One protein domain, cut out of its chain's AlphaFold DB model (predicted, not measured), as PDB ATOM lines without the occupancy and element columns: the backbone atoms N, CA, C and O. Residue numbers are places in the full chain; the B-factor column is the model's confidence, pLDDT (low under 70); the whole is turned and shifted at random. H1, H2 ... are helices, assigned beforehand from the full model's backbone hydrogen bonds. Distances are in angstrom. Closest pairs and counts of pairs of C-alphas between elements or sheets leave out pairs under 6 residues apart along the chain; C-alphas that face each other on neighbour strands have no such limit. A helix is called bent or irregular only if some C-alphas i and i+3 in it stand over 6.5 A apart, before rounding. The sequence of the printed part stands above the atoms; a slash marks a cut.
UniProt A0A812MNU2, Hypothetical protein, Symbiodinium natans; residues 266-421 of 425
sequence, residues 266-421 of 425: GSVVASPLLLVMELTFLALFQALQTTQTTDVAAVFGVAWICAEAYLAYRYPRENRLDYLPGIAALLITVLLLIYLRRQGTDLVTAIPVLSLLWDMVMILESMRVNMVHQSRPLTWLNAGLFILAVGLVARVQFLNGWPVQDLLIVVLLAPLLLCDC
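AT A GLANCE: This is residues 266 to 421 of the 425 residues of the protein "Hypothetical protein" of Symbiodinium natans (UniProt A0A812MNU2). Six helices run side by side in an elongated up-and-down bundle, with H4 in the middle and the other five around it in the order H1, H2, H3, H6, H5. The ring is loosest about H3, which only just touches H2 and is close to H6 but not clearly touching it. The printed part has 156 residues, with named helices H1 to H6 along the chain and no named strand; the class is all helix. It is compact, with a radius of gyration of the C-alphas of 15.3 A, and spans 45 by 27 by 25 A.

IN THESE COORDINATES: H1, residues 266 to 291, begins at C-alpha 266 (95.422, 155.076, 65.305) and is 35.9 A long. H2 holds residues 294 to 313, 28.6 A. H3, residues 320 to 343, is 35.5 A long, with a kink of 30 degrees near residue 327. H1 and H3 are irregular: C-alphas 268 and 271, and likewise 322 and 325, are 7.1 A apart. H4, residues 351 to 369, is 26.8 A long and begins at C-alpha 351 (96.960, 137.802, 86.040). H5 holds residues 376 to 399, 34.5 A. H6, residues 404 to 420, is 26.5 A long and ends at C-alpha 420 (109.040, 160.647, 79.764).

HOW THE PARTS SIT: H4 is the hub, touching the five other helices. It touches H2 the same way at a shallow tilt of 15 degrees, the closest C-alphas, of Ala 312 and Met 362, being 5.0 A apart. It touches H6 the same way at 11 degrees, closest at Leu 357 and Val 410, C-alphas 6.0 A apart. H1 touches H5 the same way at a shallow tilt of 6 degrees, with the closest C-alphas, of Ser 271 and Asn 382, 5.6 A apart. Helices that follow each other form hairpins, for instance H1 and H2, which touch through residues 285 to 289 and 294 to 301, closest at the C-alphas of Leu 288 and Ala 297, 5.4 A. H2 and H3 only just touch, with 3 pairs of C-alphas within 8 A, the closest being Tyr 313 and Gly 326 at 7.3 A. H1 and H3 are among the pairs that are apart. Every O i to N i+4 pair is within hydrogen-bond range in H2, H4 and H5, against 20 of 22 in H1, 17 of 20 in H3 and 7 of 13 in H6.

THE WHOLE: The C-alphas farthest apart, of Thr 293 and Gln 374, are 46.5 A apart. The printed part has no cut, and its links are tight or short. Mean pLDDT of the printed part is 83.6; it is under 70 in 21 residues, 266 to 270, 315 to 322, 369 to 371 and 417 to 421.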
ATOM      1  N   GLY A 266      94.791 155.919  64.284       55.88
ATOM      2  CA  GLY A 266      95.422 155.076  65.305       55.88
ATOM      3  C   GLY A 266      95.584 155.720  66.684       55.88
ATOM      4  O   GLY A 266      95.256 155.085  67.679       55.88
ATOM      5  N   SER A 267      95.990 156.989  66.764       61.22
ATOM      6  CA  SER A 267      96.090 157.741  68.026       61.22
ATOM      7  C   SER A 267      94.765 157.885  68.771       61.22
ATOM      8  O   SER A 267      94.755 157.936  70.001       61.22
ATOM      9  N   VAL A 268      93.656 157.964  68.032       66.00
ATOM     10  CA  VAL A 268      92.314 158.178  68.584       66.00
ATOM     11  C   VAL A 268      91.690 156.850  69.002       66.00
ATOM     12  O   VAL A 268      91.000 156.789  70.016       66.00
ATOM     13  N   VAL A 269      91.932 155.782  68.236       67.56
ATOM     14  CA  VAL A 269      91.284 154.480  68.458       67.56
ATOM     15  C   VAL A 269      92.097 153.515  69.317       67.56
ATOM     16  O   VAL A 269      91.503 152.598  69.874       67.56
ATOM     17  N   ALA A 270      93.412 153.708  69.478       69.38
ATOM     18  CA  ALA A 270      94.265 152.758  70.197       69.38
ATOM     19  C   ALA A 270      93.834 152.544  71.653       69.38
ATOM     20  O   ALA A 270      93.629 151.406  72.063       69.38
ATOM     21  N   SER A 271      93.657 153.611  72.437       72.69
ATOM     22  CA  SER A 271      93.266 153.469  73.846       72.69
ATOM     23  C   SER A 271      91.833 152.958  74.037       72.69
ATOM     24  O   SER A 271      91.652 152.081  74.880       72.69
ATOM     25  N   PRO A 272      90.818 153.408  73.268       78.12
ATOM     26  CA  PRO A 272      89.504 152.767  73.289       78.12
ATOM     27  C   PRO A 272      89.555 151.279  72.932       78.12
ATOM     28  O   PRO A 272      88.903 150.476  73.591       78.12
ATOM     29  N   LEU A 273      90.339 150.901  71.918       78.00
ATOM     30  CA  LEU A 273      90.480 149.508  71.504       78.00
ATOM     31  C   LEU A 273      91.133 148.666  72.603       78.00
ATOM     32  O   LEU A 273      90.637 147.586  72.900       78.00
ATOM     33  N   LEU A 274      92.191 149.177  73.237       77.19
ATOM     34  CA  LEU A 274      92.868 148.512  74.353       77.19
ATOM     35  C   LEU A 274      91.930 148.340  75.551       77.19
ATOM     36  O   LEU A 274      91.809 147.238  76.068       77.19
ATOM     37  N   LEU A 275      91.143 149.364  75.904       80.25
ATOM     38  CA  LEU A 275      90.109 149.237  76.936       80.25
ATOM     39  C   LEU A 275      89.077 148.149  76.594       80.25
ATOM     40  O   LEU A 275      88.656 147.396  77.470       80.25
ATOM     41  N   VAL A 276      88.647 148.063  75.331       84.75
ATOM     42  CA  VAL A 276      87.717 147.018  74.878       84.75
ATOM     43  C   VAL A 276      88.365 145.634  74.950       84.75
ATOM     44  O   VAL A 276      87.696 144.682  75.362       84.75
ATOM     45  N   MET A 277      89.644 145.506  74.587       85.19
ATOM     46  CA  MET A 277      90.378 144.245  74.713       85.19
ATOM     47  C   MET A 277      90.500 143.815  76.174       85.19
ATOM     48  O   MET A 277      90.154 142.676  76.471       85.19
ATOM     49  N   GLU A 278      90.864 144.718  77.084       87.31
ATOM     50  CA  GLU A 278      90.982 144.422  78.518       87.31
ATOM     51  C   GLU A 278      89.633 144.027  79.127       87.31
ATOM     52  O   GLU A 278      89.516 143.038  79.847       87.31
ATOM     53  N   LEU A 279      88.558 144.742  78.782       87.88
ATOM     54  CA  LEU A 279      87.202 144.372  79.196       87.88
ATOM     55  C   LEU A 279      86.811 142.975  78.704       87.88
ATOM     56  O   LEU A 279      86.189 142.204  79.441       87.88
ATOM     57  N   THR A 280      87.175 142.651  77.464       90.62
ATOM     58  CA  THR A 280      86.921 141.335  76.872       90.62
ATOM     59  C   THR A 280      87.742 140.261  77.579       90.62
ATOM     60  O   THR A 280      87.203 139.210  77.925       90.62
ATOM     61  N   PHE A 281      89.018 140.537  77.850       93.56
ATOM     62  CA  PHE A 281      89.908 139.668  78.603       93.56
ATOM     63  C   PHE A 281      89.356 139.382  80.000       93.56
ATOM     64  O   PHE A 281      89.152 138.217  80.333       93.56
ATOM     65  N   LEU A 282      89.032 140.413  80.786       91.62
ATOM     66  CA  LEU A 282      88.497 140.265  82.142       91.62
ATOM     67  C   LEU A 282      87.202 139.449  82.155       91.62
ATOM     68  O   LEU A 282      87.037 138.570  83.003       91.62
ATOM     69  N   ALA A 283      86.299 139.697  81.200       91.56
ATOM     70  CA  ALA A 283      85.052 138.948  81.080       91.56
ATOM     71  C   ALA A 283      85.299 137.463  80.766       91.56
ATOM     72  O   ALA A 283      84.722 136.591  81.421       91.56
ATOM     73  N   LEU A 284      86.174 137.162  79.800       93.69
ATOM     74  CA  LEU A 284      86.534 135.789  79.436       93.69
ATOM     75  C   LEU A 284      87.272 135.079  80.571       93.69
ATOM     76  O   LEU A 284      86.960 133.934  80.889       93.69
ATOM     77  N   PHE A 285      88.214 135.763  81.211       93.62
ATOM     78  CA  PHE A 285      88.987 135.245  82.328       93.62
ATOM     79  C   PHE A 285      88.081 134.894  83.513       93.62
ATOM     80  O   PHE A 285      88.161 133.787  84.045       93.62
ATOM     81  N   GLN A 286      87.151 135.783  83.875       90.94
ATOM     82  CA  GLN A 286      86.181 135.530  84.941       90.94
ATOM     83  C   GLN A 286      85.201 134.400  84.575       90.94
ATOM     84  O   GLN A 286      84.866 133.566  85.421       90.94
ATOM     85  N   ALA A 287      84.770 134.316  83.312       92.62
ATOM     86  CA  ALA A 287      83.945 133.207  82.836       92.62
ATOM     87  C   ALA A 287      84.690 131.863  82.925       92.62
ATOM     88  O   ALA A 287      84.132 130.879  83.411       92.62
ATOM     89  N   LEU A 288      85.964 131.811  82.527       92.88
ATOM     90  CA  LEU A 288      86.796 130.609  82.650       92.88
ATOM     91  C   LEU A 288      87.018 130.218  84.111       92.88
ATOM     92  O   LEU A 288      86.917 129.042  84.443       92.88
ATOM     93  N   GLN A 289      87.246 131.189  84.994       91.12
ATOM     94  CA  GLN A 289      87.452 130.927  86.416       91.12
ATOM     95  C   GLN A 289      86.200 130.376  87.116       91.12
ATOM     96  O   GLN A 289      86.313 129.604  88.064       91.12
ATOM     97  N   THR A 290      85.009 130.769  86.661       90.94
ATOM     98  CA  THR A 290      83.732 130.309  87.233       90.94
ATOM     99  C   THR A 290      83.247 128.984  86.649       90.94
ATOM    100  O   THR A 290      82.531 128.253  87.331       90.94
ATOM    101  N   THR A 291      83.611 128.662  85.403       91.38
ATOM    102  CA  THR A 291      83.082 127.489  84.681       91.38
ATOM    103  C   THR A 291      84.069 126.332  84.540       91.38
ATOM    104  O   THR A 291      83.632 125.189  84.408       91.38
ATOM    105  N   GLN A 292      85.378 126.594  84.550       84.69
ATOM    106  CA  GLN A 292      86.430 125.599  84.323       84.69
ATOM    107  C   GLN A 292      87.391 125.504  85.515       84.69
ATOM    108  O   GLN A 292      87.240 126.197  86.519       84.69
ATOM    109  N   THR A 293      88.378 124.606  85.431       86.31
ATOM    110  CA  THR A 293      89.418 124.498  86.460       86.31
ATOM    111  C   THR A 293      90.294 125.749  86.473       86.31
ATOM    112  O   THR A 293      90.594 126.338  85.432       86.31
ATOM    113  N   THR A 294      90.748 126.129  87.668       88.94
ATOM    114  CA  THR A 294      91.620 127.288  87.912       88.94
ATOM    115  C   THR A 294      92.871 127.274  87.025       88.94
ATOM    116  O   THR A 294      93.336 128.326  86.592       88.94
ATOM    117  N   ASP A 295      93.362 126.081  86.685       92.56
ATOM    118  CA  ASP A 295      94.509 125.874  85.802       92.56
ATOM    119  C   ASP A 295      94.262 126.374  84.373       92.56
ATOM    120  O   ASP A 295      95.156 126.957  83.763       92.56
ATOM    121  N   VAL A 296      93.054 126.193  83.822       92.81
ATOM    122  CA  VAL A 296      92.758 126.642  82.452       92.81
ATOM    123  C   VAL A 296      92.691 128.164  82.388       92.81
ATOM    124  O   VAL A 296      93.257 128.760  81.470       92.81
ATOM    125  N   ALA A 297      92.078 128.801  83.390       92.12
ATOM    126  CA  ALA A 297      92.092 130.257  83.515       92.12
ATOM    127  C   ALA A 297      93.532 130.786  83.645       92.12
ATOM    128  O   ALA A 297      93.891 131.757  82.977       92.12
ATOM    129  N   ALA A 298      94.383 130.107  84.426       92.94
ATOM    130  CA  ALA A 298      95.795 130.456  84.561       92.94
ATOM    131  C   ALA A 298      96.543 130.395  83.221       92.94
ATOM    132  O   ALA A 298      97.226 131.348  82.850       92.94
ATOM    133  N   VAL A 299      96.392 129.296  82.472       94.44
ATOM    134  CA  VAL A 299      97.044 129.108  81.166       94.44
ATOM    135  C   VAL A 299      96.567 130.150  80.155       94.44
ATOM    136  O   VAL A 299      97.397 130.742  79.467       94.44
ATOM    137  N   PHE A 300      95.257 130.408  80.088       94.94
ATOM    138  CA  PHE A 300      94.694 131.444  79.220       94.94
ATOM    139  C   PHE A 300      95.263 132.826  79.557       94.94
ATOM    140  O   PHE A 300      95.737 133.529  78.667       94.94
ATOM    141  N   GLY A 301      95.280 133.186  80.840       93.81
ATOM    142  CA  GLY A 301      95.800 134.470  81.289       93.81
ATOM    143  C   GLY A 301      97.292 134.658  81.018       93.81
ATOM    144  O   GLY A 301      97.706 135.713  80.550       93.81
ATOM    145  N   VAL A 302      98.110 133.623  81.231       93.88
ATOM    146  CA  VAL A 302      99.538 133.667  80.878       93.88
ATOM    147  C   VAL A 302      99.728 133.807  79.368       93.88
ATOM    148  O   VAL A 302     100.552 134.608  78.932       93.88
ATOM    149  N   ALA A 303      98.961 133.069  78.560       93.94
ATOM    150  CA  ALA A 303      99.022 133.180  77.106       93.94
ATOM    151  C   ALA A 303      98.638 134.587  76.620       93.94
ATOM    152  O   ALA A 303      99.285 135.108  75.711       93.94
ATOM    153  N   TRP A 304      97.639 135.209  77.254       94.56
ATOM    154  CA  TRP A 304      97.229 136.585  76.986       94.56
ATOM    155  C   TRP A 304      98.362 137.578  77.273       94.56
ATOM    156  O   TRP A 304      98.806 138.269  76.361       94.56
ATOM    157  N   ILE A 305      98.935 137.540  78.480       93.06
ATOM    158  CA  ILE A 305     100.074 138.389  78.873       93.06
ATOM    159  C   ILE A 305     101.264 138.203  77.916       93.06
ATOM    160  O   ILE A 305     101.928 139.163  77.526       93.06
ATOM    161  N   CYS A 306     101.556 136.965  77.500       91.38
ATOM    162  CA  CYS A 306     102.608 136.701  76.517       91.38
ATOM    163  C   CYS A 306     102.302 137.318  75.146       91.38
ATOM    164  O   CYS A 306     103.224 137.799  74.482       91.38
ATOM    165  N   ALA A 307     101.039 137.305  74.712       88.94
ATOM    166  CA  ALA A 307     100.620 137.938  73.468       88.94
ATOM    167  C   ALA A 307     100.774 139.463  73.545       88.94
ATOM    168  O   ALA A 307     101.351 140.052  72.634       88.94
ATOM    169  N   GLU A 308     100.358 140.091  74.645       89.06
ATOM    170  CA  GLU A 308     100.539 141.529  74.880       89.06
ATOM    171  C   GLU A 308     102.018 141.915  74.906       89.06
ATOM    172  O   GLU A 308     102.432 142.838  74.208       89.06
ATOM    173  N   ALA A 309     102.849 141.161  75.630       87.75
ATOM    174  CA  ALA A 309     104.290 141.390  75.674       87.75
ATOM    175  C   ALA A 309     104.941 141.263  74.288       87.75
ATOM    176  O   ALA A 309     105.806 142.061  73.917       87.75
ATOM    177  N   TYR A 310     104.506 140.281  73.495       86.19
ATOM    178  CA  TYR A 310     104.962 140.106  72.121       86.19
ATOM    179  C   TYR A 310     104.525 141.266  71.213       86.19
ATOM    180  O   TYR A 310     105.337 141.767  70.431       86.19
ATOM    181  N   LEU A 311     103.274 141.722  71.325       82.06
ATOM    182  CA  LEU A 311     102.754 142.859  70.564       82.06
ATOM    183  C   LEU A 311     103.455 144.166  70.955       82.06
ATOM    184  O   LEU A 311     103.892 144.905  70.075       82.06
ATOM    185  N   ALA A 312     103.670 144.404  72.250       83.88
ATOM    186  CA  ALA A 312     104.454 145.526  72.760       83.88
ATOM    187  C   ALA A 312     105.892 145.513  72.214       83.88
ATOM    188  O   ALA A 312     106.442 146.556  71.864       83.88
ATOM    189  N   TYR A 313     106.512 144.334  72.095       81.44
ATOM    190  CA  TYR A 313     107.858 144.190  71.530       81.44
ATOM    191  C   TYR A 313     107.915 144.432  70.013       81.44
ATOM    192  O   TYR A 313     108.968 144.784  69.487       81.44
ATOM    193  N   ARG A 314     106.801 144.249  69.294       78.00
ATOM    194  CA  ARG A 314     106.719 144.441  67.837       78.00
ATOM    195  C   ARG A 314     106.631 145.905  67.406       78.00
ATOM    196  O   ARG A 314     106.757 146.162  66.206       78.00
ATOM    197  N   TYR A 315     106.427 146.843  68.330       68.50
ATOM    198  CA  TYR A 315     106.497 148.262  67.995       68.50
ATOM    199  C   TYR A 315     107.920 148.622  67.525       68.50
ATOM    200  O   TYR A 315     108.893 148.247  68.184       68.50
ATOM    201  N   PRO A 316     108.063 149.290  66.361       60.03
ATOM    202  CA  PRO A 316     109.369 149.692  65.850       60.03
ATOM    203  C   PRO A 316     110.017 150.679  66.827       60.03
ATOM    204  O   PRO A 316     109.386 151.642  67.254       60.03
ATOM    205  N   ARG A 317     111.272 150.414  67.199       66.25
ATOM    206  CA  ARG A 317     112.051 151.218  68.150       66.25
ATOM    207  C   ARG A 317     113.293 151.750  67.454       66.25
ATOM    208  O   ARG A 317     114.103 150.959  66.974       66.25
ATOM    209  N   GLU A 318     113.440 153.070  67.410       53.03
ATOM    210  CA  GLU A 318     114.574 153.728  66.752       53.03
ATOM    211  C   GLU A 318     115.813 153.759  67.657       53.03
ATOM    212  O   GLU A 318     116.931 153.583  67.178       53.03
ATOM    213  N   ASN A 319     115.635 153.901  68.976       63.34
ATOM    214  CA  ASN A 319     116.733 154.050  69.928       63.34
ATOM    215  C   ASN A 319     116.794 152.923  70.968       63.34
ATOM    216  O   ASN A 319     115.794 152.356  71.402       63.34
ATOM    217  N   ARG A 320     118.005 152.633  71.466       63.06
ATOM    218  CA  ARG A 320     118.215 151.664  72.565       63.06
ATOM    219  C   ARG A 320     117.544 152.071  73.882       63.06
ATOM    220  O   ARG A 320     117.257 151.204  74.701       63.06
ATOM    221  N   LEU A 321     117.299 153.364  74.091       66.44
ATOM    222  CA  LEU A 321     116.566 153.861  75.260       66.44
ATOM    223  C   LEU A 321     115.066 153.540  75.179       66.44
ATOM    224  O   LEU A 321     114.393 153.496  76.202       66.44
ATOM    225  N   ASP A 322     114.559 153.192  73.998       69.94
ATOM    226  CA  ASP A 322     113.136 152.917  73.775       69.94
ATOM    227  C   ASP A 322     112.715 151.552  74.326       69.94
ATOM    228  O   ASP A 322     111.534 151.236  74.392       69.94
ATOM    229  N   TYR A 323     113.677 150.739  74.766       75.38
ATOM    230  CA  TYR A 323     113.417 149.465  75.431       75.38
ATOM    231  C   TYR A 323     113.090 149.625  76.920       75.38
ATOM    232  O   TYR A 323     112.682 148.647  77.550       75.38
ATOM    233  N   LEU A 324     113.269 150.819  77.497       81.06
ATOM    234  CA  LEU A 324     113.118 151.040  78.936       81.06
ATOM    235  C   LEU A 324     111.728 150.635  79.470       81.06
ATOM    236  O   LEU A 324     111.701 149.908  80.465       81.06
ATOM    237  N   PRO A 325     110.593 150.991  78.823       80.38
ATOM    238  CA  PRO A 325     109.263 150.623  79.317       80.38
ATOM    239  C   PRO A 325     109.044 149.108  79.345       80.38
ATOM    240  O   PRO A 325     108.599 148.561  80.352       80.38
ATOM    241  N   GLY A 326     109.424 148.411  78.268       84.38
ATOM    242  CA  GLY A 326     109.297 146.955  78.179       84.38
ATOM    243  C   GLY A 326     110.209 146.212  79.161       84.38
ATOM    244  O   GLY A 326     109.783 145.243  79.785       84.38
ATOM    245  N   ILE A 327     111.450 146.680  79.349       86.19
ATOM    246  CA  ILE A 327     112.384 146.106  80.333       86.19
ATOM    247  C   ILE A 327     111.870 146.336  81.757       86.19
ATOM    248  O   ILE A 327     111.904 145.413  82.571       86.19
ATOM    249  N   ALA A 328     111.377 147.540  82.058       84.94
ATOM    250  CA  ALA A 328     110.795 147.853  83.355       84.94
ATOM    251  C   ALA A 328     109.584 146.955  83.638       84.94
ATOM    252  O   ALA A 328     109.548 146.296  84.676       84.94
ATOM    253  N   ALA A 329     108.639 146.850  82.698       85.75
ATOM    254  CA  ALA A 329     107.463 145.993  82.837       85.75
ATOM    255  C   ALA A 329     107.827 144.514  83.024       85.75
ATOM    256  O   ALA A 329     107.242 143.837  83.871       85.75
ATOM    257  N   LEU A 330     108.843 144.019  82.311       88.75
ATOM    258  CA  LEU A 330     109.363 142.666  82.505       88.75
ATOM    259  C   LEU A 330     109.951 142.478  83.911       88.75
ATOM    260  O   LEU A 330     109.634 141.497  84.583       88.75
ATOM    261  N   LEU A 331     110.780 143.417  84.379       88.25
ATOM    262  CA  LEU A 331     111.367 143.370  85.721       88.25
ATOM    263  C   LEU A 331     110.275 143.368  86.799       88.25
ATOM    264  O   LEU A 331     110.329 142.568  87.731       88.25
ATOM    265  N   ILE A 332     109.263 144.221  86.649       87.56
ATOM    266  CA  ILE A 332     108.120 144.316  87.562       87.56
ATOM    267  C   ILE A 332     107.302 143.029  87.549       87.56
ATOM    268  O   ILE A 332     106.970 142.520  88.617       87.56
ATOM    269  N   THR A 333     107.048 142.461  86.365       89.00
ATOM    270  CA  THR A 333     106.383 141.159  86.219       89.00
ATOM    271  C   THR A 333     107.130 140.094  87.022       89.00
ATOM    272  O   THR A 333     106.536 139.407  87.849       89.00
ATOM    273  N   VAL A 334     108.454 139.996  86.860       88.50
ATOM    274  CA  VAL A 334     109.284 139.025  87.591       88.50
ATOM    275  C   VAL A 334     109.251 139.269  89.104       88.50
ATOM    276  O   VAL A 334     109.091 138.320  89.872       88.50
ATOM    277  N   LEU A 335     109.375 140.521  89.551       88.50
ATOM    278  CA  LEU A 335     109.342 140.869  90.975       88.50
ATOM    279  C   LEU A 335     107.988 140.549  91.617       88.50
ATOM    280  O   LEU A 335     107.960 139.991  92.717       88.50
ATOM    281  N   LEU A 336     106.883 140.839  90.925       87.31
ATOM    282  CA  LEU A 336     105.536 140.521  91.392       87.31
ATOM    283  C   LEU A 336     105.348 139.004  91.513       87.31
ATOM    284  O   LEU A 336     104.894 138.522  92.547       87.31
ATOM    285  N   LEU A 337     105.788 138.233  90.515       89.12
ATOM    286  CA  LEU A 337     105.738 136.767  90.559       89.12
ATOM    287  C   LEU A 337     106.554 136.187  91.726       89.12
ATOM    288  O   LEU A 337     106.099 135.261  92.401       89.12
ATOM    289  N   ILE A 338     107.740 136.740  92.010       87.88
ATOM    290  CA  ILE A 338     108.552 136.343  93.172       87.88
ATOM    291  C   ILE A 338     107.829 136.676  94.482       87.88
ATOM    292  O   ILE A 338     107.827 135.855  95.403       87.88
ATOM    293  N   TYR A 339     107.225 137.862  94.580       89.50
ATOM    294  CA  TYR A 339     106.471 138.293  95.756       89.50
ATOM    295  C   TYR A 339     105.275 137.373  96.031       89.50
ATOM    296  O   TYR A 339     105.151 136.857  97.142       89.50
ATOM    297  N   LEU A 340     104.460 137.082  95.016       86.94
ATOM    298  CA  LEU A 340     103.295 136.197  95.131       86.94
ATOM    299  C   LEU A 340     103.697 134.787  95.551       86.94
ATOM    300  O   LEU A 340     103.120 134.224  96.480       86.94
ATOM    301  N   ARG A 341     104.766 134.254  94.946       88.75
ATOM    302  CA  ARG A 341     105.312 132.947  95.321       88.75
ATOM    303  C   ARG A 341     105.752 132.903  96.785       88.75
ATOM    304  O   ARG A 341     105.615 131.862  97.420       88.75
ATOM    305  N   ARG A 342     106.284 134.003  97.330       91.38
ATOM    306  CA  ARG A 342     106.659 134.095  98.752       91.38
ATOM    307  C   ARG A 342     105.452 134.174  99.681       91.38
ATOM    308  O   ARG A 342     105.534 133.649 100.785       91.38
ATOM    309  N   GLN A 343     104.370 134.814  99.247       90.44
ATOM    310  CA  GLN A 343     103.123 134.913 100.012       90.44
ATOM    311  C   GLN A 343     102.263 133.643  99.927       90.44
ATOM    312  O   GLN A 343     101.315 133.498 100.691       90.44
ATOM    313  N   GLY A 344     102.592 132.715  99.022       90.75
ATOM    314  CA  GLY A 344     101.766 131.534  98.761       90.75
ATOM    315  C   GLY A 344     100.457 131.875  98.045       90.75
ATOM    316  O   GLY A 344      99.515 131.092  98.102       90.75
ATOM    317  N   THR A 345     100.390 133.041  97.403       89.19
ATOM    318  CA  THR A 345      99.223 133.474  96.636       89.19
ATOM    319  C   THR A 345      99.211 132.779  95.278       89.19
ATOM    320  O   THR A 345     100.246 132.699  94.608       89.19
ATOM    321  N   ASP A 346      98.042 132.308  94.851       90.06
ATOM    322  CA  ASP A 346      97.874 131.698  93.535       90.06
ATOM    323  C   ASP A 346      98.152 132.703  92.413       90.06
ATOM    324  O   ASP A 346      97.670 133.834  92.430       90.06
ATOM    325  N   LEU A 347      98.878 132.265  91.379       89.75
ATOM    326  CA  LEU A 347      99.213 133.085  90.207       89.75
ATOM    327  C   LEU A 347      97.979 133.754  89.582       89.75
ATOM    328  O   LEU A 347      98.049 134.891  89.123       89.75
ATOM    329  N   VAL A 348      96.848 133.047  89.595       90.88
ATOM    330  CA  VAL A 348      95.573 133.464  89.002       90.88
ATOM    331  C   VAL A 348      95.101 134.815  89.537       90.88
ATOM    332  O   VAL A 348      94.535 135.594  88.774       90.88
ATOM    333  N   THR A 349      95.387 135.153  90.799       89.31
ATOM    334  CA  THR A 349      94.952 136.430  91.389       89.31
ATOM    335  C   THR A 349      95.697 137.637  90.820       89.31
ATOM    336  O   THR A 349      95.208 138.762  90.910       89.31
ATOM    337  N   ALA A 350      96.881 137.418  90.246       90.50
ATOM    338  CA  ALA A 350      97.749 138.474  89.742       90.50
ATOM    339  C   ALA A 350      97.669 138.674  88.231       90.50
ATOM    340  O   ALA A 350      98.123 139.703  87.735       90.50
ATOM    341  N   ILE A 351      97.083 137.724  87.498       93.12
ATOM    342  CA  ILE A 351      96.960 137.802  86.040       93.12
ATOM    343  C   ILE A 351      96.280 139.110  85.598       93.12
ATOM    344  O   ILE A 351      96.852 139.764  84.733       93.12
ATOM    345  N   PRO A 352      95.160 139.571  86.194       91.25
ATOM    346  CA  PRO A 352      94.555 140.846  85.796       91.25
ATOM    347  C   PRO A 352      95.487 142.052  85.971       91.25
ATOM    348  O   PRO A 352      95.506 142.951  85.141       91.25
ATOM    349  N   VAL A 353      96.304 142.067  87.031       89.88
ATOM    350  CA  VAL A 353      97.282 143.148  87.260       89.88
ATOM    351  C   VAL A 353      98.407 143.093  86.231       89.88
ATOM    352  O   VAL A 353      98.855 144.131  85.751       89.88
ATOM    353  N   LEU A 354      98.868 141.887  85.894       91.75
ATOM    354  CA  LEU A 354      99.910 141.684  84.893       91.75
ATOM    355  C   LEU A 354      99.426 142.021  83.476       91.75
ATOM    356  O   LEU A 354     100.189 142.641  82.744       91.75
ATOM    357  N   SER A 355      98.185 141.672  83.122       93.38
ATOM    358  CA  SER A 355      97.535 142.067  81.859       93.38
ATOM    359  C   SER A 355      97.517 143.590  81.738       93.38
ATOM    360  O   SER A 355      98.158 144.173  80.868       93.38
ATOM    361  N   LEU A 356      96.957 144.263  82.750       89.56
ATOM    362  CA  LEU A 356      96.881 145.722  82.805       89.56
ATOM    363  C   LEU A 356      98.260 146.411  82.725       89.56
ATOM    364  O   LEU A 356      98.389 147.494  82.146       89.56
ATOM    365  N   LEU A 357      99.304 145.807  83.306       90.12
ATOM    366  CA  LEU A 357     100.679 146.303  83.205       90.12
ATOM    367  C   LEU A 357     101.179 146.287  81.753       90.12
ATOM    368  O   LEU A 357     101.782 147.267  81.314       90.12
ATOM    369  N   TRP A 358     100.956 145.199  81.017       91.12
ATOM    370  CA  TRP A 358     101.399 145.077  79.626       91.12
ATOM    371  C   TRP A 358     100.528 145.875  78.658       91.12
ATOM    372  O   TRP A 358     101.069 146.491  77.737       91.12
ATOM    373  N   ASP A 359      99.231 145.987  78.927       87.44
ATOM    374  CA  ASP A 359      98.344 146.933  78.255       87.44
ATOM    375  C   ASP A 359      98.844 148.369  78.381       87.44
ATOM    376  O   ASP A 359      98.917 149.094  77.390       87.44
ATOM    377  N   MET A 360      99.269 148.784  79.577       85.25
ATOM    378  CA  MET A 360      99.858 150.108  79.772       85.25
ATOM    379  C   MET A 360     101.092 150.301  78.884       85.25
ATOM    380  O   MET A 360     101.223 151.343  78.245       85.25
ATOM    381  N   VAL A 361     101.981 149.305  78.803       87.25
ATOM    382  CA  VAL A 361     103.154 149.361  77.913       87.25
ATOM    383  C   VAL A 361     102.718 149.501  76.456       87.25
ATOM    384  O   VAL A 361     103.247 150.360  75.755       87.25
ATOM    385  N   MET A 362     101.733 148.723  76.002       83.94
ATOM    386  CA  MET A 362     101.203 148.842  74.640       83.94
ATOM    387  C   MET A 362     100.585 150.219  74.376       83.94
ATOM    388  O   MET A 362     100.841 150.801  73.322       83.94
ATOM    389  N   ILE A 363      99.816 150.774  75.323       81.75
ATOM    390  CA  ILE A 363      99.258 152.131  75.226       81.75
ATOM    391  C   ILE A 363     100.389 153.146  75.084       81.75
ATOM    392  O   ILE A 363     100.314 154.008  74.215       81.75
ATOM    393  N   LEU A 364     101.436 153.051  75.901       82.38
ATOM    394  CA  LEU A 364     102.556 153.991  75.888       82.38
ATOM    395  C   LEU A 364     103.338 153.934  74.576       82.38
ATOM    396  O   LEU A 364     103.587 154.974  73.972       82.38
ATOM    397  N   GLU A 365     103.672 152.733  74.106       80.25
ATOM    398  CA  GLU A 365     104.359 152.542  72.823       80.25
ATOM    399  C   GLU A 365     103.488 153.033  71.661       80.25
ATOM    400  O   GLU A 365     103.958 153.750  70.779       80.25
ATOM    401  N   SER A 366     102.183 152.753  71.702       77.12
ATOM    402  CA  SER A 366     101.225 153.273  70.727       77.12
ATOM    403  C   SER A 366     101.120 154.800  70.777       77.12
ATOM    404  O   SER A 366     101.115 155.455  69.735       77.12
ATOM    405  N   MET A 367     101.070 155.400  71.968       76.81
ATOM    406  CA  MET A 367     101.017 156.852  72.145       76.81
ATOM    407  C   MET A 367     102.286 157.531  71.639       76.81
ATOM    408  O   MET A 367     102.223 158.625  71.073       76.81
ATOM    409  N   ARG A 368     103.430 156.880  71.840       76.69
ATOM    410  CA  ARG A 368     104.726 157.340  71.370       76.69
ATOM    411  C   ARG A 368     104.801 157.299  69.847       76.69
ATOM    412  O   ARG A 368     105.050 158.339  69.242       76.69
ATOM    413  N   VAL A 369     104.534 156.139  69.248       69.94
ATOM    414  CA  VAL A 369     104.602 155.938  67.793       69.94
ATOM    415  C   VAL A 369     103.602 156.829  67.062       69.94
ATOM    416  O   VAL A 369     103.960 157.456  66.075       69.94
ATOM    417  N   ASN A 370     102.387 156.987  67.591       66.25
ATOM    418  CA  ASN A 370     101.370 157.850  66.984       66.25
ATOM    419  C   ASN A 370     101.480 159.336  67.396       66.25
ATOM    420  O   ASN A 370     100.539 160.100  67.180       66.25
ATOM    421  N   MET A 371     102.575 159.747  68.047       69.56
ATOM    422  CA  MET A 371     102.836 161.131  68.479       69.56
ATOM    423  C   MET A 371     101.713 161.800  69.285       69.56
ATOM    424  O   MET A 371     101.510 163.015  69.243       69.56
ATOM    425  N   VAL A 372     100.989 161.017  70.082       70.19
ATOM    426  CA  VAL A 372      99.797 161.481  70.808       70.19
ATOM    427  C   VAL A 372     100.119 162.576  71.821       70.19
ATOM    428  O   VAL A 372      99.290 163.447  72.083       70.19
ATOM    429  N   HIS A 373     101.351 162.584  72.330       72.12
ATOM    430  CA  HIS A 373     101.876 163.586  73.255       72.12
ATOM    431  C   HIS A 373     101.846 165.018  72.689       72.12
ATOM    432  O   HIS A 373     101.796 165.982  73.454       72.12
ATOM    433  N   GLN A 374     101.803 165.189  71.362       72.00
ATOM    434  CA  GLN A 374     101.642 166.508  70.744       72.00
ATOM    435  C   GLN A 374     100.231 167.084  70.955       72.00
ATOM    436  O   GLN A 374     100.037 168.301  70.913       72.00
ATOM    437  N   SER A 375      99.245 166.226  71.241       74.88
ATOM    438  CA  SER A 375      97.859 166.598  71.511       74.88
ATOM    439  C   SER A 375      97.514 166.383  72.982       74.88
ATOM    440  O   SER A 375      97.189 165.281  73.433       74.88
ATOM    441  N   ARG A 376      97.508 167.485  73.745       81.50
ATOM    442  CA  ARG A 376      97.028 167.505  75.137       81.50
ATOM    443  C   ARG A 376      95.652 166.844  75.316       81.50
ATOM    444  O   ARG A 376      95.546 166.019  76.220       81.50
ATOM    445  N   PRO A 377      94.605 167.148  74.518       82.12
ATOM    446  CA  PRO A 377      93.293 166.543  74.742       82.12
ATOM    447  C   PRO A 377      93.293 165.026  74.525       82.12
ATOM    448  O   PRO A 377      92.656 164.320  75.301       82.12
ATOM    449  N   LEU A 378      94.040 164.506  73.545       78.56
ATOM    450  CA  LEU A 378      94.160 163.054  73.364       78.56
ATOM    451  C   LEU A 378      94.970 162.391  74.473       78.56
ATOM    452  O   LEU A 378      94.618 161.306  74.924       78.56
ATOM    453  N   THR A 379      96.025 163.051  74.943       82.81
ATOM    454  CA  THR A 379      96.819 162.553  76.071       82.81
ATOM    455  C   THR A 379      95.938 162.414  77.315       82.81
ATOM    456  O   THR A 379      95.954 161.373  77.968       82.81
ATOM    457  N   TRP A 380      95.097 163.416  77.596       85.50
ATOM    458  CA  TRP A 380      94.121 163.361  78.688       85.50
ATOM    459  C   TRP A 380      93.040 162.303  78.474       85.50
ATOM    460  O   TRP A 380      92.675 161.624  79.432       85.50
ATOM    461  N   LEU A 381      92.546 162.136  77.246       85.75
ATOM    462  CA  LEU A 381      91.583 161.086  76.921       85.75
ATOM    463  C   LEU A 381      92.170 159.696  77.197       85.75
ATOM    464  O   LEU A 381      91.542 158.899  77.890       85.75
ATOM    465  N   ASN A 382      93.388 159.427  76.723       83.06
ATOM    466  CA  ASN A 382      94.057 158.142  76.919       83.06
ATOM    467  C   ASN A 382      94.364 157.883  78.395       83.06
ATOM    468  O   ASN A 382      94.113 156.784  78.885       83.06
ATOM    469  N   ALA A 383      94.813 158.904  79.132       84.38
ATOM    470  CA  ALA A 383      94.979 158.813  80.579       84.38
ATOM    471  C   ALA A 383      93.646 158.521  81.293       84.38
ATOM    472  O   ALA A 383      93.595 157.675  82.182       84.38
ATOM    473  N   GLY A 384      92.551 159.169  80.883       88.12
ATOM    474  CA  GLY A 384      91.214 158.930  81.430       88.12
ATOM    475  C   GLY A 384      90.704 157.510  81.174       88.12
ATOM    476  O   GLY A 384      90.191 156.870  82.091       88.12
ATOM    477  N   LEU A 385      90.888 156.990  79.956       87.19
ATOM    478  CA  LEU A 385      90.528 155.611  79.600       87.19
ATOM    479  C   LEU A 385      91.372 154.584  80.361       87.19
ATOM    480  O   LEU A 385      90.843 153.572  80.814       87.19
ATOM    481  N   PHE A 386      92.657 154.867  80.565       85.06
ATOM    482  CA  PHE A 386      93.525 154.031  81.385       85.06
ATOM    483  C   PHE A 386      93.084 154.008  82.857       85.06
ATOM    484  O   PHE A 386      92.957 152.938  83.447       85.06
ATOM    485  N   ILE A 387      92.771 155.168  83.448       88.06
ATOM    486  CA  ILE A 387      92.233 155.249  84.819       88.06
ATOM    487  C   ILE A 387      90.926 154.455  84.936       88.06
ATOM    488  O   ILE A 387      90.701 153.775  85.939       88.06
ATOM    489  N   LEU A 388      90.073 154.506  83.908       88.88
ATOM    490  CA  LEU A 388      88.851 153.707  83.857       88.88
ATOM    491  C   LEU A 388      89.160 152.200  83.852       88.88
ATOM    492  O   LEU A 388      88.542 151.472  84.628       88.88
ATOM    493  N   ALA A 389      90.131 151.742  83.052       86.62
ATOM    494  CA  ALA A 389      90.580 150.344  83.043       86.62
ATOM    495  C   ALA A 389      91.084 149.901  84.429       86.62
ATOM    496  O   ALA A 389      90.610 148.900  84.965       86.62
ATOM    497  N   VAL A 390      91.948 150.701  85.067       88.44
ATOM    498  CA  VAL A 390      92.430 150.455  86.440       88.44
ATOM    499  C   VAL A 390      91.260 150.328  87.421       88.44
ATOM    500  O   VAL A 390      91.230 149.404  88.232       88.44
ATOM    501  N   GLY A 391      90.275 151.230  87.350       90.38
ATOM    502  CA  GLY A 391      89.095 151.196  88.216       90.38
ATOM    503  C   GLY A 391      88.228 149.948  88.014       90.38
ATOM    504  O   GLY A 391      87.677 149.412  88.979       90.38
ATOM    505  N   LEU A 392      88.131 149.453  86.778       87.25
ATOM    506  CA  LEU A 392      87.410 148.224  86.452       87.25
ATOM    507  C   LEU A 392      88.136 146.989  86.989       87.25
ATOM    508  O   LEU A 392      87.499 146.172  87.659       87.25
ATOM    509  N   VAL A 393      89.454 146.892  86.794       87.69
ATOM    510  CA  VAL A 393      90.267 145.811  87.374       87.69
ATOM    511  C   VAL A 393      90.180 145.843  88.900       87.69
ATOM    512  O   VAL A 393      89.904 144.814  89.511       87.69
ATOM    513  N   ALA A 394      90.292 147.019  89.526       91.62
ATOM    514  CA  ALA A 394      90.148 147.181  90.976       91.62
ATOM    515  C   ALA A 394      88.796 146.673  91.483       91.62
ATOM    516  O   ALA A 394      88.723 145.978  92.497       91.62
ATOM    517  N   ARG A 395      87.713 146.986  90.761       89.94
ATOM    518  CA  ARG A 395      86.374 146.498  91.089       89.94
ATOM    519  C   ARG A 395      86.287 144.977  90.975       89.94
ATOM    520  O   ARG A 395      85.724 144.354  91.871       89.94
ATOM    521  N   VAL A 396      86.831 144.381  89.914       85.69
ATOM    522  CA  VAL A 396      86.858 142.917  89.737       85.69
ATOM    523  C   VAL A 396      87.658 142.255  90.860       85.69
ATOM    524  O   VAL A 396      87.171 141.311  91.477       85.69
ATOM    525  N   GLN A 397      88.838 142.786  91.189       88.06
ATOM    526  CA  GLN A 397      89.650 142.290  92.299       88.06
ATOM    527  C   GLN A 397      88.895 142.365  93.627       88.06
ATOM    528  O   GLN A 397      88.818 141.370  94.341       88.06
ATOM    529  N   PHE A 398      88.273 143.506  93.929       91.94
ATOM    530  CA  PHE A 398      87.501 143.693  95.155       91.94
ATOM    531  C   PHE A 398      86.335 142.700  95.267       91.94
ATOM    532  O   PHE A 398      86.154 142.080  96.313       91.94
ATOM    533  N   LEU A 399      85.568 142.511  94.187       89.19
ATOM    534  CA  LEU A 399      84.427 141.588  94.171       89.19
ATOM    535  C   LEU A 399      84.843 140.121  94.353       89.19
ATOM    536  O   LEU A 399      84.073 139.347  94.915       89.19
ATOM    537  N   ASN A 400      86.051 139.753  93.924       85.56
ATOM    538  CA  ASN A 400      86.597 138.406  94.090       85.56
ATOM    539  C   ASN A 400      87.450 138.237  95.365       85.56
ATOM    540  O   ASN A 400      88.018 137.168  95.584       85.56
ATOM    541  N   GLY A 401      87.559 139.273  96.210       89.19
ATOM    542  CA  GLY A 401      88.371 139.241  97.431       89.19
ATOM    543  C   GLY A 401      89.885 139.235  97.185       89.19
ATOM    544  O   GLY A 401      90.645 138.808  98.054       89.19
ATOM    545  N   TRP A 402      90.339 139.681  96.012       88.19
ATOM    546  CA  TRP A 402      91.756 139.783  95.660       88.19
ATOM    547  C   TRP A 402      92.376 141.095  96.166       88.19
ATOM    548  O   TRP A 402      91.679 142.104  96.314       88.19
ATOM    549  N   PRO A 403      93.694 141.107  96.429       86.69
ATOM    550  CA  PRO A 403      94.391 142.289  96.925       86.69
ATOM    551  C   PRO A 403      94.419 143.423  95.887       86.69
ATOM    552  O   PRO A 403      95.184 143.398  94.930       86.69
ATOM    553  N   VAL A 404      93.637 144.477  96.135       90.50
ATOM    554  CA  VAL A 404      93.598 145.697  95.294       90.50
ATOM    555  C   VAL A 404      94.902 146.505  95.385       90.50
ATOM    556  O   VAL A 404      95.237 147.272  94.487       90.50
ATOM    557  N   GLN A 405      95.670 146.322  96.464       88.88
ATOM    558  CA  GLN A 405      96.953 147.003  96.682       88.88
ATOM    559  C   GLN A 405      97.980 146.732  95.572       88.88
ATOM    560  O   GLN A 405      98.832 147.582  95.324       88.88
ATOM    561  N   ASP A 406      97.872 145.606  94.863       84.25
ATOM    562  CA  ASP A 406      98.789 145.252  93.776       84.25
ATOM    563  C   ASP A 406      98.643 146.211  92.577       84.25
ATOM    564  O   ASP A 406      99.607 146.458  91.852       84.25
ATOM    565  N   LEU A 407      97.476 146.851  92.416       87.19
ATOM    566  CA  LEU A 407      97.252 147.881  91.395       87.19
ATOM    567  C   LEU A 407      97.998 149.183  91.673       87.19
ATOM    568  O   LEU A 407      98.230 149.953  90.739       87.19
ATOM    569  N   LEU A 408      98.424 149.433  92.918       86.38
ATOM    570  CA  LEU A 408      99.249 150.603  93.225       86.38
ATOM    571  C   LEU A 408     100.551 150.578  92.430       86.38
ATOM    572  O   LEU A 408     101.036 151.635  92.050       86.38
ATOM    573  N   ILE A 409     101.087 149.394  92.123       83.25
ATOM    574  CA  ILE A 409     102.289 149.253  91.297       83.25
ATOM    575  C   ILE A 409     102.036 149.874  89.920       83.25
ATOM    576  O   ILE A 409     102.783 150.754  89.495       83.25
ATOM    577  N   VAL A 410     100.940 149.482  89.267       83.25
ATOM    578  CA  VAL A 410     100.549 149.971  87.937       83.25
ATOM    579  C   VAL A 410     100.264 151.479  87.963       83.25
ATOM    580  O   VAL A 410     100.762 152.222  87.119       83.25
ATOM    581  N   VAL A 411      99.534 151.957  88.975       85.50
ATOM    582  CA  VAL A 411      99.205 153.385  89.129       85.50
ATOM    583  C   VAL A 411     100.446 154.239  89.389       85.50
ATOM    584  O   VAL A 411     100.539 155.337  88.854       85.50
ATOM    585  N   LEU A 412     101.404 153.763  90.187       84.62
ATOM    586  CA  LEU A 412     102.641 154.497  90.480       84.62
ATOM    587  C   LEU A 412     103.597 154.537  89.282       84.62
ATOM    588  O   LEU A 412     104.373 155.483  89.149       84.62
ATOM    589  N   LEU A 413     103.531 153.541  88.397       78.12
ATOM    590  CA  LEU A 413     104.324 153.495  87.168       78.12
ATOM    591  C   LEU A 413     103.781 154.399  86.068       78.12
ATOM    592  O   LEU A 413     104.571 154.961  85.310       78.12
ATOM    593  N   ALA A 414     102.462 154.567  85.988       79.00
ATOM    594  CA  ALA A 414     101.844 155.351  84.925       79.00
ATOM    595  C   ALA A 414     102.407 156.788  84.822       79.00
ATOM    596  O   ALA A 414     102.790 157.177  83.721       79.00
ATOM    597  N   PRO A 415     102.576 157.568  85.912       77.75
ATOM    598  CA  PRO A 415     103.207 158.886  85.846       77.75
ATOM    599  C   PRO A 415     104.657 158.849  85.366       77.75
ATOM    600  O   PRO A 415     105.047 159.709  84.585       77.75
ATOM    601  N   LEU A 416     105.456 157.869  85.804       71.44
ATOM    602  CA  LEU A 416     106.859 157.753  85.386       71.44
ATOM    603  C   LEU A 416     106.966 157.540  83.876       71.44
ATOM    604  O   LEU A 416     107.831 158.117  83.227       71.44
ATOM    605  N   LEU A 417     106.041 156.764  83.320       65.75
ATOM    606  CA  LEU A 417     106.017 156.441  81.901       65.75
ATOM    607  C   LEU A 417     105.358 157.537  81.045       65.75
ATOM    608  O   LEU A 417     105.760 157.759  79.906       65.75
ATOM    609  N   LEU A 418     104.379 158.263  81.594       68.56
ATOM    610  CA  LEU A 418     103.734 159.399  80.926       68.56
ATOM    611  C   LEU A 418     104.603 160.672  80.952       68.56
ATOM    612  O   LEU A 418     104.559 161.462  80.007       68.56
ATOM    613  N   CYS A 419     105.408 160.879  82.000       67.81
ATOM    614  CA  CYS A 419     106.307 162.032  82.116       67.81
ATOM    615  C   CYS A 419     107.454 161.993  81.098       67.81
ATOM    616  O   CYS A 419     107.824 163.045  80.577       67.81
ATOM    617  N   ASP A 420     107.966 160.806  80.758       60.41
ATOM    618  CA  ASP A 420     109.040 160.647  79.764       60.41
ATOM    619  C   ASP A 420     108.615 161.153  78.370       60.41
ATOM    620  O   ASP A 420     109.421 161.681  77.608       60.41
ATOM    621  N   CYS A 421     107.313 161.117  78.066       53.59
ATOM    622  CA  CYS A 421     106.765 161.648  76.815       53.59
ATOM    623  C   CYS A 421     106.727 163.189  76.754       53.59
ATOM    624  O   CYS A 421     106.518 163.749  75.680       53.59
TER     625      CYS A 421